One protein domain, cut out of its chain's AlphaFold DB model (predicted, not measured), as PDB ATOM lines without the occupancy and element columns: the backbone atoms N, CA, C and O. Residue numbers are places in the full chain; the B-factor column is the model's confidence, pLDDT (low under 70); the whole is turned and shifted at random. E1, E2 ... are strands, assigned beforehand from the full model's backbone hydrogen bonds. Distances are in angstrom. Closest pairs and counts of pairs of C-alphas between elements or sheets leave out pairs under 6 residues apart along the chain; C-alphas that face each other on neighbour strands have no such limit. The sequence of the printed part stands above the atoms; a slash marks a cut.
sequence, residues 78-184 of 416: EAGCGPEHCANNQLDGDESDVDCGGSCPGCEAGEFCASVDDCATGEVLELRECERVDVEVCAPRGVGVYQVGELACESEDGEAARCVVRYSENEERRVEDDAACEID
ATOM      1  N   GLU A  78     258.913 268.220 163.192       55.50
ATOM      2  CA  GLU A  78     258.411 266.992 162.545       55.50
ATOM      3  C   GLU A  78     256.904 266.772 162.758       55.50
ATOM      4  O   GLU A  78     256.324 267.198 163.753       55.50
ATOM      5  N   ALA A  79     256.240 266.091 161.816       43.81
ATOM      6  CA  ALA A  79     254.795 265.855 161.856       43.81
ATOM      7  C   ALA A  79     254.410 264.904 163.007       43.81
ATOM      8  O   ALA A  79     254.351 263.691 162.825       43.81
ATOM      9  N   GLY A  80     254.141 265.475 164.180       53.62
ATOM     10  CA  GLY A  80     253.792 264.750 165.404       53.62
ATOM     11  C   GLY A  80     254.407 265.356 166.668       53.62
ATOM     12  O   GLY A  80     253.835 265.186 167.739       53.62
ATOM     13  N   CYS A  81     255.499 266.114 166.537       60.00
ATOM     14  CA  CYS A  81     255.980 267.029 167.572       60.00
ATOM     15  C   CYS A  81     255.428 268.430 167.243       60.00
ATOM     16  O   CYS A  81     255.185 268.746 166.078       60.00
ATOM     17  N   GLY A  82     255.136 269.243 168.259       64.75
ATOM     18  CA  GLY A  82     254.545 270.573 168.083       64.75
ATOM     19  C   GLY A  82     255.378 271.522 167.200       64.75
ATOM     20  O   GLY A  82     256.433 271.151 166.674       64.75
ATOM     21  N   PRO A  83     254.909 272.764 166.996       75.00
ATOM     22  CA  PRO A  83     255.677 273.767 166.264       75.00
ATOM     23  C   PRO A  83     257.097 273.950 166.835       75.00
ATOM     24  O   PRO A  83     257.342 273.661 168.000       75.00
ATOM     25  N   GLU A  84     258.041 274.425 166.006       80.50
ATOM     26  CA  GLU A  84     259.490 274.453 166.321       80.50
ATOM     27  C   GLU A  84     259.872 275.190 167.622       80.50
ATOM     28  O   GLU A  84     261.003 275.055 168.092       80.50
ATOM     29  N   HIS A  85     258.956 275.981 168.177       81.50
ATOM     30  CA  HIS A  85     259.156 276.711 169.419       81.50
ATOM     31  C   HIS A  85     258.943 275.853 170.679       81.50
ATOM     32  O   HIS A  85     259.771 275.928 171.571       81.50
ATOM     33  N   CYS A  86     258.013 274.891 170.660       85.38
ATOM     34  CA  CYS A  86     257.504 274.147 171.828       85.38
ATOM     35  C   CYS A  86     258.446 273.144 172.525       85.38
ATOM     36  O   CYS A  86     257.972 272.238 173.207       85.38
ATOM     37  N   ALA A  87     259.749 273.177 172.259       86.00
ATOM     38  CA  ALA A  87     260.742 272.278 172.865       86.00
ATOM     39  C   ALA A  87     262.171 272.842 172.744       86.00
ATOM     40  O   ALA A  87     263.161 272.098 172.734       86.00
ATOM     41  N   ASN A  88     262.298 274.153 172.546       83.81
ATOM     42  CA  ASN A  88     263.560 274.821 172.270       83.81
ATOM     43  C   ASN A  88     264.185 275.475 173.525       83.81
ATOM     44  O   ASN A  88     265.260 276.077 173.426       83.81
ATOM     45  N   ASN A  89     263.575 275.280 174.700       88.25
ATOM     46  CA  ASN A  89     263.935 275.832 176.008       88.25
ATOM     47  C   ASN A  89     263.979 277.366 176.040       88.25
ATOM     48  O   ASN A  89     264.743 277.961 176.813       88.25
ATOM     49  N   GLN A  90     263.201 278.031 175.192       89.88
ATOM     50  CA  GLN A  90     263.072 279.481 175.161       89.88
ATOM     51  C   GLN A  90     261.596 279.845 175.082       89.88
ATOM     52  O   GLN A  90     260.895 279.320 174.242       89.88
ATOM     53  N   LEU A  91     261.164 280.812 175.896       87.31
ATOM     54  CA  LEU A  91     259.822 281.383 175.782       87.31
ATOM     55  C   LEU A  91     259.719 282.197 174.485       87.31
ATOM     56  O   LEU A  91     260.144 283.363 174.445       87.31
ATOM     57  N   ASP A  92     259.192 281.590 173.429       89.19
ATOM     58  CA  ASP A  92     259.007 282.244 172.138       89.19
ATOM     59  C   ASP A  92     257.710 281.820 171.415       89.19
ATOM     60  O   ASP A  92     256.850 281.145 171.970       89.19
ATOM     61  N   GLY A  93     257.466 282.366 170.219       88.19
ATOM     62  CA  GLY A  93     256.207 282.129 169.506       88.19
ATOM     63  C   GLY A  93     254.974 282.659 170.253       88.19
ATOM     64  O   GLY A  93     254.882 283.859 170.535       88.19
ATOM     65  N   ASP A  94     254.002 281.776 170.482       86.62
ATOM     66  CA  ASP A  94     252.762 282.010 171.233       86.62
ATOM     67  C   ASP A  94     252.694 281.229 172.560       86.62
ATOM     68  O   ASP A  94     251.609 281.053 173.112       86.62
ATOM     69  N   GLU A  95     253.845 280.816 173.093       90.19
ATOM     70  CA  GLU A  95     253.977 280.144 174.388       90.19
ATOM     71  C   GLU A  95     253.565 281.014 175.579       90.19
ATOM     72  O   GLU A  95     253.729 282.239 175.593       90.19
ATOM     73  N   SER A  96     253.052 280.351 176.615       86.38
ATOM     74  CA  SER A  96     252.682 280.971 177.888       86.38
ATOM     75  C   SER A  96     253.737 280.796 178.984       86.38
ATOM     76  O   SER A  96     253.927 281.720 179.780       86.38
ATOM     77  N   ASP A  97     254.439 279.662 178.992       85.62
ATOM     78  CA  ASP A  97     255.691 279.428 179.723       85.62
ATOM     79  C   ASP A  97     256.684 278.731 178.781       85.62
ATOM     80  O   ASP A  97     256.326 278.374 177.662       85.62
ATOM     81  N   VAL A  98     257.939 278.578 179.197       90.06
ATOM     82  CA  VAL A  98     258.988 277.983 178.351       90.06
ATOM     83  C   VAL A  98     258.540 276.622 177.798       90.06
ATOM     84  O   VAL A  98     258.344 275.694 178.574       90.06
ATOM     85  N   ASP A  99     258.438 276.509 176.470       87.12
ATOM     86  CA  ASP A  99     258.043 275.293 175.744       87.12
ATOM     87  C   ASP A  99     256.586 274.806 175.979       87.12
ATOM     88  O   ASP A  99     256.255 273.665 175.636       87.12
ATOM     89  N   CYS A 100     255.682 275.633 176.529       86.88
ATOM     90  CA  CYS A 100     254.284 275.245 176.787       86.88
ATOM     91  C   CYS A 100     253.252 276.375 176.581       86.88
ATOM     92  O   CYS A 100     253.539 277.570 176.674       86.88
ATOM     93  N   GLY A 101     251.996 275.992 176.329       85.94
ATOM     94  CA  GLY A 101     250.867 276.901 176.094       85.94
ATOM     95  C   GLY A 101     250.767 277.434 174.657       85.94
ATOM     96  O   GLY A 101     251.684 277.301 173.850       85.94
ATOM     97  N   GLY A 102     249.627 278.026 174.300       85.75
ATOM     98  CA  GLY A 102     249.345 278.516 172.953       85.75
ATOM     99  C   GLY A 102     249.238 277.382 171.934       85.75
ATOM    100  O   GLY A 102     248.355 276.528 172.011       85.75
ATOM    101  N   SER A 103     250.142 277.376 170.954       87.31
ATOM    102  CA  SER A 103     250.263 276.306 169.955       87.31
ATOM    103  C   SER A 103     251.036 275.077 170.464       87.31
ATOM    104  O   SER A 103     251.138 274.080 169.738       87.31
ATOM    105  N   CYS A 104     251.569 275.139 171.687       87.12
ATOM    106  CA  CYS A 104     252.338 274.082 172.341       87.12
ATOM    107  C   CYS A 104     251.480 273.192 173.248       87.12
ATOM    108  O   CYS A 104     250.311 273.498 173.495       87.12
ATOM    109  N   PRO A 105     252.027 272.062 173.747       86.62
ATOM    110  CA  PRO A 105     251.385 271.299 174.813       86.62
ATOM    111  C   PRO A 105     251.044 272.204 176.002       86.62
ATOM    112  O   PRO A 105     251.756 273.168 176.275       86.62
ATOM    113  N   GLY A 106     249.943 271.915 176.697       85.69
ATOM    114  CA  GLY A 106     249.524 272.736 177.831       85.69
ATOM    115  C   GLY A 106     250.540 272.707 178.978       85.69
ATOM    116  O   GLY A 106     251.208 271.698 179.188       85.69
ATOM    117  N   CYS A 107     250.623 273.805 179.722       86.69
ATOM    118  CA  CYS A 107     251.566 273.990 180.823       86.69
ATOM    119  C   CYS A 107     251.192 273.177 182.076       86.69
ATOM    120  O   CYS A 107     250.014 273.087 182.448       86.69
ATOM    121  N   GLU A 108     252.190 272.580 182.727       86.06
ATOM    122  CA  GLU A 108     252.032 271.714 183.898       86.06
ATOM    123  C   GLU A 108     251.821 272.501 185.204       86.06
ATOM    124  O   GLU A 108     251.942 273.724 185.279       86.06
ATOM    125  N   ALA A 109     251.502 271.790 186.292       83.44
ATOM    126  CA  ALA A 109     251.297 272.399 187.601       83.44
ATOM    127  C   ALA A 109     252.512 273.238 188.036       83.44
ATOM    128  O   ALA A 109     253.614 272.732 188.228       83.44
ATOM    129  N   GLY A 110     252.276 274.522 188.293       80.94
ATOM    130  CA  GLY A 110     253.291 275.460 188.744       80.94
ATOM    131  C   GLY A 110     253.872 276.368 187.661       80.94
ATOM    132  O   GLY A 110     254.523 277.338 188.065       80.94
ATOM    133  N   GLU A 111     253.594 276.112 186.383       84.25
ATOM    134  CA  GLU A 111     253.970 276.942 185.229       84.25
ATOM    135  C   GLU A 111     252.965 278.088 184.995       84.25
ATOM    136  O   GLU A 111     251.914 278.171 185.648       84.25
ATOM    137  N   PHE A 112     253.307 279.032 184.121       84.00
ATOM    138  CA  PHE A 112     252.444 280.152 183.747       84.00
ATOM    139  C   PHE A 112     251.634 279.824 182.490       84.00
ATOM    140  O   PHE A 112     252.177 279.477 181.454       84.00
ATOM    141  N   CYS A 113     250.313 279.987 182.550       82.69
ATOM    142  CA  CYS A 113     249.444 279.836 181.384       82.69
ATOM    143  C   CYS A 113     248.712 281.162 181.110       82.69
ATOM    144  O   CYS A 113     248.221 281.820 182.032       82.69
ATOM    145  N   ALA A 114     248.694 281.630 179.860       77.69
ATOM    146  CA  ALA A 114     248.100 282.925 179.517       77.69
ATOM    147  C   ALA A 114     246.563 282.853 179.473       77.69
ATOM    148  O   ALA A 114     245.874 283.842 179.743       77.69
ATOM    149  N   SER A 115     246.023 281.674 179.173       73.62
ATOM    150  CA  SER A 115     244.600 281.359 179.144       73.62
ATOM    151  C   SER A 115     244.318 279.949 179.668       73.62
ATOM    152  O   SER A 115     245.229 279.152 179.883       73.62
ATOM    153  N   VAL A 116     243.033 279.632 179.878       71.75
ATOM    154  CA  VAL A 116     242.624 278.306 180.374       71.75
ATOM    155  C   VAL A 116     242.967 277.180 179.413       71.75
ATOM    156  O   VAL A 116     243.278 276.077 179.849       71.75
ATOM    157  N   ASP A 117     242.977 277.491 178.122       76.25
ATOM    158  CA  ASP A 117     243.296 276.537 177.071       76.25
ATOM    159  C   ASP A 117     244.814 276.264 176.973       76.25
ATOM    160  O   ASP A 117     245.208 275.250 176.405       76.25
ATOM    161  N   ASP A 118     245.657 277.127 177.565       78.75
ATOM    162  CA  ASP A 118     247.125 276.996 177.572       78.75
ATOM    163  C   ASP A 118     247.639 276.130 178.725       78.75
ATOM    164  O   ASP A 118     248.803 275.741 178.754       78.75
ATOM    165  N   CYS A 119     246.789 275.854 179.706       81.56
ATOM    166  CA  CYS A 119     247.104 274.975 180.815       81.56
ATOM    167  C   CYS A 119     246.861 273.515 180.404       81.56
ATOM    168  O   CYS A 119     245.887 273.208 179.717       81.56
ATOM    169  N   ALA A 120     247.718 272.592 180.845       80.62
ATOM    170  CA  ALA A 120     247.509 271.170 180.604       80.62
ATOM    171  C   ALA A 120     246.157 270.750 181.195       80.62
ATOM    172  O   ALA A 120     245.947 270.796 182.406       80.62
ATOM    173  N   THR A 121     245.226 270.321 180.344       69.69
ATOM    174  CA  THR A 121     243.984 269.705 180.809       69.69
ATOM    175  C   THR A 121     244.311 268.289 181.250       69.69
ATOM    176  O   THR A 121     244.522 267.404 180.419       69.69
ATOM    177  N   GLY A 122     244.401 268.080 182.557       70.38
ATOM    178  CA  GLY A 122     244.851 266.815 183.110       70.38
ATOM    179  C   GLY A 122     244.294 266.572 184.498       70.38
ATOM    180  O   GLY A 122     244.128 267.491 185.301       70.38
ATOM    181  N   GLU A 123     244.011 265.302 184.756       79.38
ATOM    182  CA  GLU A 123     243.757 264.817 186.099       79.38
ATOM    183  C   GLU A 123     245.093 264.655 186.828       79.38
ATOM    184  O   GLU A 123     246.009 264.001 186.328       79.38
ATOM    185  N   VAL A 124     245.197 265.239 188.016       83.12
ATOM    186  CA  VAL A 124     246.350 265.101 188.902       83.12
ATOM    187  C   VAL A 124     245.964 264.184 190.050       83.12
ATOM    188  O   VAL A 124     244.979 264.426 190.744       83.12
ATOM    189  N   LEU A 125     246.747 263.130 190.259       84.50
ATOM    190  CA  LEU A 125     246.582 262.220 191.386       84.50
ATOM    191  C   LEU A 125     247.656 262.518 192.429       84.50
ATOM    192  O   LEU A 125     248.843 262.343 192.162       84.50
ATOM    193  N   GLU A 126     247.245 262.928 193.626       85.62
ATOM    194  CA  GLU A 126     248.153 263.065 194.771       85.62
ATOM    195  C   GLU A 126     247.889 261.940 195.774       85.62
ATOM    196  O   GLU A 126     246.759 261.771 196.235       85.62
ATOM    197  N   LEU A 127     248.921 261.150 196.103       85.94
ATOM    198  CA  LEU A 127     248.806 260.071 197.086       85.94
ATOM    199  C   LEU A 127     248.524 260.681 198.461       85.94
ATOM    200  O   LEU A 127     249.379 261.342 199.050       85.94
ATOM    201  N   ARG A 128     247.326 260.432 198.986       88.25
ATOM    202  CA  ARG A 128     246.885 260.978 200.267       88.25
ATOM    203  C   ARG A 128     247.150 260.015 201.412       88.25
ATOM    204  O   ARG A 128     247.556 260.424 202.497       88.25
ATOM    205  N   GLU A 129     246.847 258.742 201.192       89.00
ATOM    206  CA  GLU A 129     246.867 257.721 202.231       89.00
ATOM    207  C   GLU A 129     247.225 256.355 201.652       89.00
ATOM    208  O   GLU A 129     246.886 256.033 200.516       89.00
ATOM    209  N   CYS A 130     247.903 255.557 202.468       87.25
ATOM    210  CA  CYS A 130     248.236 254.175 202.174       87.25
ATOM    211  C   CYS A 130     247.441 253.256 203.092       87.25
ATOM    212  O   CYS A 130     247.726 253.167 204.289       87.25
ATOM    213  N   GLU A 131     246.436 252.583 202.539       86.12
ATOM    214  CA  GLU A 131     245.589 251.655 203.282       86.12
ATOM    215  C   GLU A 131     246.174 250.240 203.205       86.12
ATOM    216  O   GLU A 131     246.520 249.743 202.132       86.12
ATOM    217  N   ARG A 132     246.284 249.561 204.352       75.06
ATOM    218  CA  ARG A 132     246.666 248.144 204.382       75.06
ATOM    219  C   ARG A 132     245.456 247.299 204.001       75.06
ATOM    220  O   ARG A 132     244.406 247.428 204.621       75.06
ATOM    221  N   VAL A 133     245.620 246.396 203.040       70.06
ATOM    222  CA  VAL A 133     244.582 245.419 202.699       70.06
ATOM    223  C   VAL A 133     244.767 244.178 203.563       70.06
ATOM    224  O   VAL A 133     245.811 243.534 203.522       70.06
ATOM    225  N   ASP A 134     243.741 243.812 204.329       64.38
ATOM    226  CA  ASP A 134     243.779 242.688 205.281       64.38
ATOM    227  C   ASP A 134     243.956 241.299 204.627       64.38
ATOM    228  O   ASP A 134     244.078 240.293 205.325       64.38
ATOM    229  N   VAL A 135     243.944 241.217 203.292       64.56
ATOM    230  CA  VAL A 135     244.028 239.953 202.545       64.56
ATOM    231  C   VAL A 135     245.443 239.362 202.599       64.56
ATOM    232  O   VAL A 135     245.582 238.142 202.666       64.56
ATOM    233  N   GLU A 136     246.482 240.202 202.673       73.31
ATOM    234  CA  GLU A 136     247.879 239.773 202.805       73.31
ATOM    235  C   GLU A 136     248.594 240.587 203.895       73.31
ATOM    236  O   GLU A 136     249.149 241.654 203.657       73.31
ATOM    237  N   VAL A 137     248.603 240.060 205.125       83.81
ATOM    238  CA  VAL A 137     249.143 240.737 206.329       83.81
ATOM    239  C   VAL A 137     250.596 241.207 206.166       83.81
ATOM    240  O   VAL A 137     250.975 242.221 206.748       83.81
ATOM    241  N   CYS A 138     251.395 240.479 205.382       86.88
ATOM    242  CA  CYS A 138     252.801 240.793 205.129       86.88
ATOM    243  C   CYS A 138     253.051 241.422 203.757       86.88
ATOM    244  O   CYS A 138     254.210 241.520 203.369       86.88
ATOM    245  N   ALA A 139     252.019 241.803 202.998       83.50
ATOM    246  CA  ALA A 139     252.237 242.424 201.699       83.50
ATOM    247  C   ALA A 139     252.999 243.752 201.870       83.50
ATOM    248  O   ALA A 139     252.573 244.604 202.654       83.50
ATOM    249  N   PRO A 140     254.102 243.959 201.127       76.25
ATOM    250  CA  PRO A 140     254.876 245.197 201.201       76.25
ATOM    251  C   PRO A 140     254.167 246.375 200.513       76.25
ATOM    252  O   PRO A 140     254.633 247.509 200.614       76.25
ATOM    253  N   ARG A 141     253.060 246.114 199.803       81.12
ATOM    254  CA  ARG A 141     252.285 247.100 199.048       81.12
ATOM    255  C   ARG A 141     250.862 247.210 199.561       81.12
ATOM    256  O   ARG A 141     250.201 246.208 199.827       81.12
ATOM    257  N   GLY A 142     250.420 248.452 199.717       81.69
ATOM    258  CA  GLY A 142     249.066 248.791 200.129       81.69
ATOM    259  C   GLY A 142     248.154 249.168 198.970       81.69
ATOM    260  O   GLY A 142     248.509 249.093 197.795       81.69
ATOM    261  N   VAL A 143     246.962 249.629 199.337       87.50
ATOM    262  CA  VAL A 143     246.085 250.381 198.443       87.50
ATOM    263  C   VAL A 143     246.430 251.855 198.572       87.50
ATOM    264  O   VAL A 143     246.252 252.451 199.639       87.50
ATOM    265  N   GLY A 144     246.902 252.442 197.476       89.00
ATOM    266  CA  GLY A 144     247.094 253.880 197.373       89.00
ATOM    267  C   GLY A 144     245.745 254.575 197.236       89.00
ATOM    268  O   GLY A 144     244.977 254.289 196.313       89.00
ATOM    269  N   VAL A 145     245.437 255.474 198.165       89.69
ATOM    270  CA  VAL A 145     244.274 256.359 198.105       89.69
ATOM    271  C   VAL A 145     244.752 257.715 197.608       89.69
ATOM    272  O   VAL A 145     245.461 258.435 198.313       89.69
ATOM    273  N   TYR A 146     244.362 258.054 196.388       89.12
ATOM    274  CA  TYR A 146     244.736 259.285 195.710       89.12
ATOM    275  C   TYR A 146     243.599 260.289 195.755       89.12
ATOM    276  O   TYR A 146     242.456 259.941 195.459       89.12
ATOM    277  N   GLN A 147     243.920 261.540 196.061       89.56
ATOM    278  CA  GLN A 147     243.001 262.643 195.837       89.56
ATOM    279  C   GLN A 147     243.063 263.056 194.368       89.56
ATOM    280  O   GLN A 147     244.148 263.245 193.817       89.56
ATOM    281  N   VAL A 148     241.893 263.189 193.747       87.94
ATOM    282  CA  VAL A 148     241.774 263.604 192.351       87.94
ATOM    283  C   VAL A 148     241.703 265.128 192.285       87.94
ATOM    284  O   VAL A 148     240.837 265.762 192.899       87.94
ATOM    285  N   GLY A 149     242.647 265.723 191.565       84.69
ATOM    286  CA  GLY A 149     242.696 267.145 191.266       84.69
ATOM    287  C   GLY A 149     242.559 267.429 189.780       84.69
ATOM    288  O   GLY A 149     242.912 266.610 188.935       84.69
ATOM    289  N   GLU A 150     242.053 268.613 189.470       83.50
ATOM    290  CA  GLU A 150     242.009 269.160 188.118       83.50
ATOM    291  C   GLU A 150     242.969 270.348 188.041       83.50
ATOM    292  O   GLU A 150     242.995 271.208 188.931       83.50
ATOM    293  N   LEU A 151     243.776 270.392 186.985       80.62
ATOM    294  CA  LEU A 151     244.606 271.551 186.673       80.62
ATOM    295  C   LEU A 151     243.724 272.729 186.250       80.62
ATOM    296  O   LEU A 151     242.948 272.641 185.301       80.62
ATOM    297  N   ALA A 152     243.847 273.843 186.965       78.38
ATOM    298  CA  ALA A 152     243.100 275.065 186.717       78.38
ATOM    299  C   ALA A 152     244.026 276.282 186.731       78.38
ATOM    300  O   ALA A 152     245.052 276.313 187.406       78.38
ATOM    301  N   CYS A 153     243.635 277.322 186.010       79.00
ATOM    302  CA  CYS A 153     244.415 278.549 185.897       79.00
ATOM    303  C   CYS A 153     243.890 279.560 186.897       79.00
ATOM    304  O   CYS A 153     242.715 279.936 186.855       79.00
ATOM    305  N   GLU A 154     244.763 280.038 187.772       76.56
ATOM    306  CA  GLU A 154     244.430 281.105 188.705       76.56
ATOM    307  C   GLU A 154     245.268 282.340 188.405       76.56
ATOM    308  O   GLU A 154     246.493 282.285 188.400       76.56
ATOM    309  N   SER A 155     244.601 283.469 188.160       72.44
ATOM    310  CA  SER A 155     245.247 284.778 188.059       72.44
ATOM    311  C   SER A 155     245.032 285.550 189.359       72.44
ATOM    312  O   SER A 155     243.885 285.864 189.688       72.44
ATOM    313  N   GLU A 156     246.100 285.891 190.080       64.25
ATOM    314  CA  GLU A 156     245.981 286.673 191.323       64.25
ATOM    315  C   GLU A 156     245.631 288.148 191.051       64.25
ATOM    316  O   GLU A 156     244.866 288.737 191.810       64.25
ATOM    317  N   ASP A 157     246.075 288.717 189.921       65.88
ATOM    318  CA  ASP A 157     245.913 290.154 189.624       65.88
ATOM    319  C   ASP A 157     245.600 290.472 188.142       65.88
ATOM    320  O   ASP A 157     245.667 291.622 187.710       65.88
ATOM    321  N   GLY A 158     245.213 289.468 187.346       60.19
ATOM    322  CA  GLY A 158     244.764 289.658 185.956       60.19
ATOM    323  C   GLY A 158     245.868 289.893 184.915       60.19
ATOM    324  O   GLY A 158     245.546 290.255 183.784       60.19
ATOM    325  N   GLU A 159     247.140 289.683 185.267       61.09
ATOM    326  CA  GLU A 159     248.283 289.880 184.354       61.09
ATOM    327  C   GLU A 159     249.105 288.602 184.092       61.09
ATOM    328  O   GLU A 159     249.792 288.533 183.078       61.09
ATOM    329  N   ALA A 160     248.989 287.569 184.935       63.75
ATOM    330  CA  ALA A 160     249.512 286.222 184.679       63.75
ATOM    331  C   ALA A 160     248.652 285.189 185.424       63.75
ATOM    332  O   ALA A 160     248.366 285.389 186.610       63.75
ATOM    333  N   ALA A 161     248.211 284.123 184.746       73.81
ATOM    334  CA  ALA A 161     247.591 282.981 185.409       73.81
ATOM    335  C   ALA A 161     248.638 281.883 185.609       73.81
ATOM    336  O   ALA A 161     249.468 281.630 184.740       73.81
ATOM    337  N   ARG A 162     248.635 281.261 186.784       81.19
ATOM    338  CA  ARG A 162     249.490 280.117 187.092       81.19
ATOM    339  C   ARG A 162     248.655 278.849 187.041       81.19
ATOM    340  O   ARG A 162     247.515 278.853 187.517       81.19
ATOM    341  N   CYS A 163     249.220 277.772 186.508       81.12
ATOM    342  CA  CYS A 163     248.625 276.450 186.596       81.12
ATOM    343  C   CYS A 163     248.674 276.004 188.063       81.12
ATOM    344  O   CYS A 163     249.749 275.804 188.634       81.12
ATOM    345  N   VAL A 164     247.515 275.859 188.690       82.06
ATOM    346  CA  VAL A 164     247.381 275.318 190.040       82.06
ATOM    347  C   VAL A 164     246.511 274.075 190.003       82.06
ATOM    348  O   VAL A 164     245.599 273.953 189.189       82.06
ATOM    349  N   VAL A 165     246.769 273.145 190.911       82.38
ATOM    350  CA  VAL A 165     245.916 271.968 191.058       82.38
ATOM    351  C   VAL A 165     244.788 272.310 192.016       82.38
ATOM    352  O   VAL A 165     245.023 272.747 193.144       82.38
ATOM    353  N   ARG A 166     243.548 272.105 191.574       84.00
ATOM    354  CA  ARG A 166     242.368 272.183 192.429       84.00
ATOM    355  C   ARG A 166     241.891 270.780 192.738       84.00
ATOM    356  O   ARG A 166     241.325 270.100 191.889       84.00
ATOM    357  N   TYR A 167     242.114 270.366 193.974       82.00
ATOM    358  CA  TYR A 167     241.660 269.069 194.439       82.00
ATOM    359  C   TYR A 167     240.166 269.069 194.743       82.00
ATOM    360  O   TYR A 167     239.647 269.965 195.413       82.00
ATOM    361  N   SER A 168     239.477 268.030 194.279       79.50
ATOM    362  CA  SER A 168     238.110 267.751 194.697       79.50
ATOM    363  C   SER A 168     238.134 267.193 196.121       79.50
ATOM    364  O   SER A 168     238.858 266.245 196.420       79.50
ATOM    365  N   GLU A 169     237.344 267.763 197.034       73.69
ATOM    366  CA  GLU A 169     237.266 267.272 198.422       73.69
ATOM    367  C   GLU A 169     236.543 265.915 198.539       73.69
ATOM    368  O   GLU A 169     236.560 265.313 199.607       73.69
ATOM    369  N   ASN A 170     235.896 265.429 197.469       76.81
ATOM    370  CA  ASN A 170     235.054 264.226 197.507       76.81
ATOM    371  C   ASN A 170     235.397 263.177 196.442       76.81
ATOM    372  O   ASN A 170     234.685 262.178 196.335       76.81
ATOM    373  N   GLU A 171     236.435 263.400 195.635       86.00
ATOM    374  CA  GLU A 171     236.828 262.470 194.580       86.00
ATOM    375  C   GLU A 171     238.164 261.819 194.928       86.00
ATOM    376  O   GLU A 171     239.217 262.455 194.938       86.00
ATOM    377  N   GLU A 172     238.086 260.532 195.259       89.25
ATOM    378  CA  GLU A 172     239.232 259.704 195.610       89.25
ATOM    379  C   GLU A 172     239.323 258.527 194.639       89.25
ATOM    380  O   GLU A 172     238.318 257.891 194.302       89.25
ATOM    381  N   ARG A 173     240.546 258.203 194.220       89.88
ATOM    382  CA  ARG A 173     240.850 257.008 193.437       89.88
ATOM    383  C   ARG A 173     241.635 256.026 194.293       89.88
ATOM    384  O   ARG A 173     242.595 256.401 194.955       89.88
ATOM    385  N   ARG A 174     241.235 254.757 194.256       90.81
ATOM    386  CA  ARG A 174     241.939 253.655 194.920       90.81
ATOM    387  C   ARG A 174     242.697 252.844 193.881       90.81
ATOM    388  O   ARG A 174     242.100 252.446 192.881       90.81
ATOM    389  N   VAL A 175     243.979 252.609 194.123       87.12
ATOM    390  CA  VAL A 175     244.842 251.772 193.283       87.12
ATOM    391  C   VAL A 175     245.324 250.599 194.130       87.12
ATOM    392  O   VAL A 175     245.934 250.806 195.175       87.12
ATOM    393  N   GLU A 176     244.991 249.377 193.720       85.25
ATOM    394  CA  GLU A 176     245.459 248.147 194.373       85.25
ATOM    395  C   GLU A 176     246.902 247.830 193.955       85.25
ATOM    396  O   GLU A 176     247.278 248.112 192.818       85.25
ATOM    397  N   ASP A 177     247.687 247.238 194.865       76.25
ATOM    398  CA  ASP A 177     249.108 246.892 194.654       76.25
ATOM    399  C   ASP A 177     249.943 248.080 194.146       76.25
ATOM    400  O   ASP A 177     250.715 247.997 193.187       76.25
ATOM    401  N   ASP A 178     249.744 249.240 194.772       82.94
ATOM    402  CA  ASP A 178     250.321 250.484 194.288       82.94
ATOM    403  C   ASP A 178     251.828 250.567 194.587       82.94
ATOM    404  O   ASP A 178     252.281 250.483 195.732       82.94
ATOM    405  N   ALA A 179     252.621 250.781 193.533       79.19
ATOM    406  CA  ALA A 179     254.069 250.923 193.610       79.19
ATOM    407  C   ALA A 179     254.528 252.113 194.458       79.19
ATOM    408  O   ALA A 179     255.591 252.017 195.070       79.19
ATOM    409  N   ALA A 180     253.735 253.187 194.512       82.81
ATOM    410  CA  ALA A 180     254.005 254.350 195.353       82.81
ATOM    411  C   ALA A 180     253.626 254.125 196.826       82.81
ATOM    412  O   ALA A 180     254.014 254.915 197.687       82.81
ATOM    413  N   CYS A 181     252.884 253.054 197.121       85.75
ATOM    414  CA  CYS A 181     252.345 252.765 198.438       85.75
ATOM    415  C   CYS A 181     253.091 251.620 199.131       85.75
ATOM    416  O   CYS A 181     252.598 250.495 199.244       85.75
ATOM    417  N   GLU A 182     254.298 251.918 199.611       83.56
ATOM    418  CA  GLU A 182     255.114 250.975 200.378       83.56
ATOM    419  C   GLU A 182     254.727 251.002 201.865       83.56
ATOM    420  O   GLU A 182     254.746 252.051 202.515       83.56
ATOM    421  N   ILE A 183     254.374 249.838 202.413       81.62
ATOM    422  CA  ILE A 183     254.028 249.673 203.828       81.62
ATOM    423  C   ILE A 183     255.153 248.905 204.518       81.62
ATOM    424  O   ILE A 183     255.474 247.780 204.140       81.62
ATOM    425  N   ASP A 184     255.704 249.486 205.585       81.75
ATOM    426  CA  ASP A 184     256.573 248.748 206.499       81.75
ATOM    427  C   ASP A 184     255.719 247.773 207.322       81.75
ATOM    428  O   ASP A 184     254.900 248.163 208.166       81.75
TER     429      ASP A 184
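Overview. This is residues 78 to 184 of the 416 residues of an uncharacterized protein of Bradymonadales bacterium TMQ2 (UniProt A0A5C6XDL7). With little regular structure, this is a long, strongly twisted ribbon of three strands, E1, E2 and E3; residues 78 to 122, which have no named element, wind in loops toward the same end of the longest axis as the E2 to E3 turn, and of them residues 112 to 113 pair with residues 161 to 162 of E3. The E1 to E2 loop makes the other end. Of 107 printed residues, 37 are in E1, E2 and E3, an all-strand meander, each strand the antiparallel neighbour of the one before, with no named helix. It is loose, radius of gyration of the C-alphas 18.4 A, and spans 56 by 36 by 20 A.

Arrangement. Past residue 122, look for E1, residues 123 to 131, in a hairpin with E2, residues 143 to 155: N 124 and O 149 are 2.8 A apart. E2 forms a hairpin with E3, residues 161 to 175: N 152 and O 164 are 2.8 A apart.

Along the chain. Find C-alpha 123 at (243.757, 264.817, 186.099); E1 runs 21.7 A. E2 runs 35.9 A. E3 runs 32.3 A, bends by 84 degrees at residue 170 and ends at (244.842, 251.772, 193.283).

Size, cuts and confidence. The farthest C-alphas, Gly 93 and Val 137, are 55.8 A apart. The printed part has no cut; the E1 to E2 link is long. Low pLDDT includes residues 78 to 82 and 156 to 160.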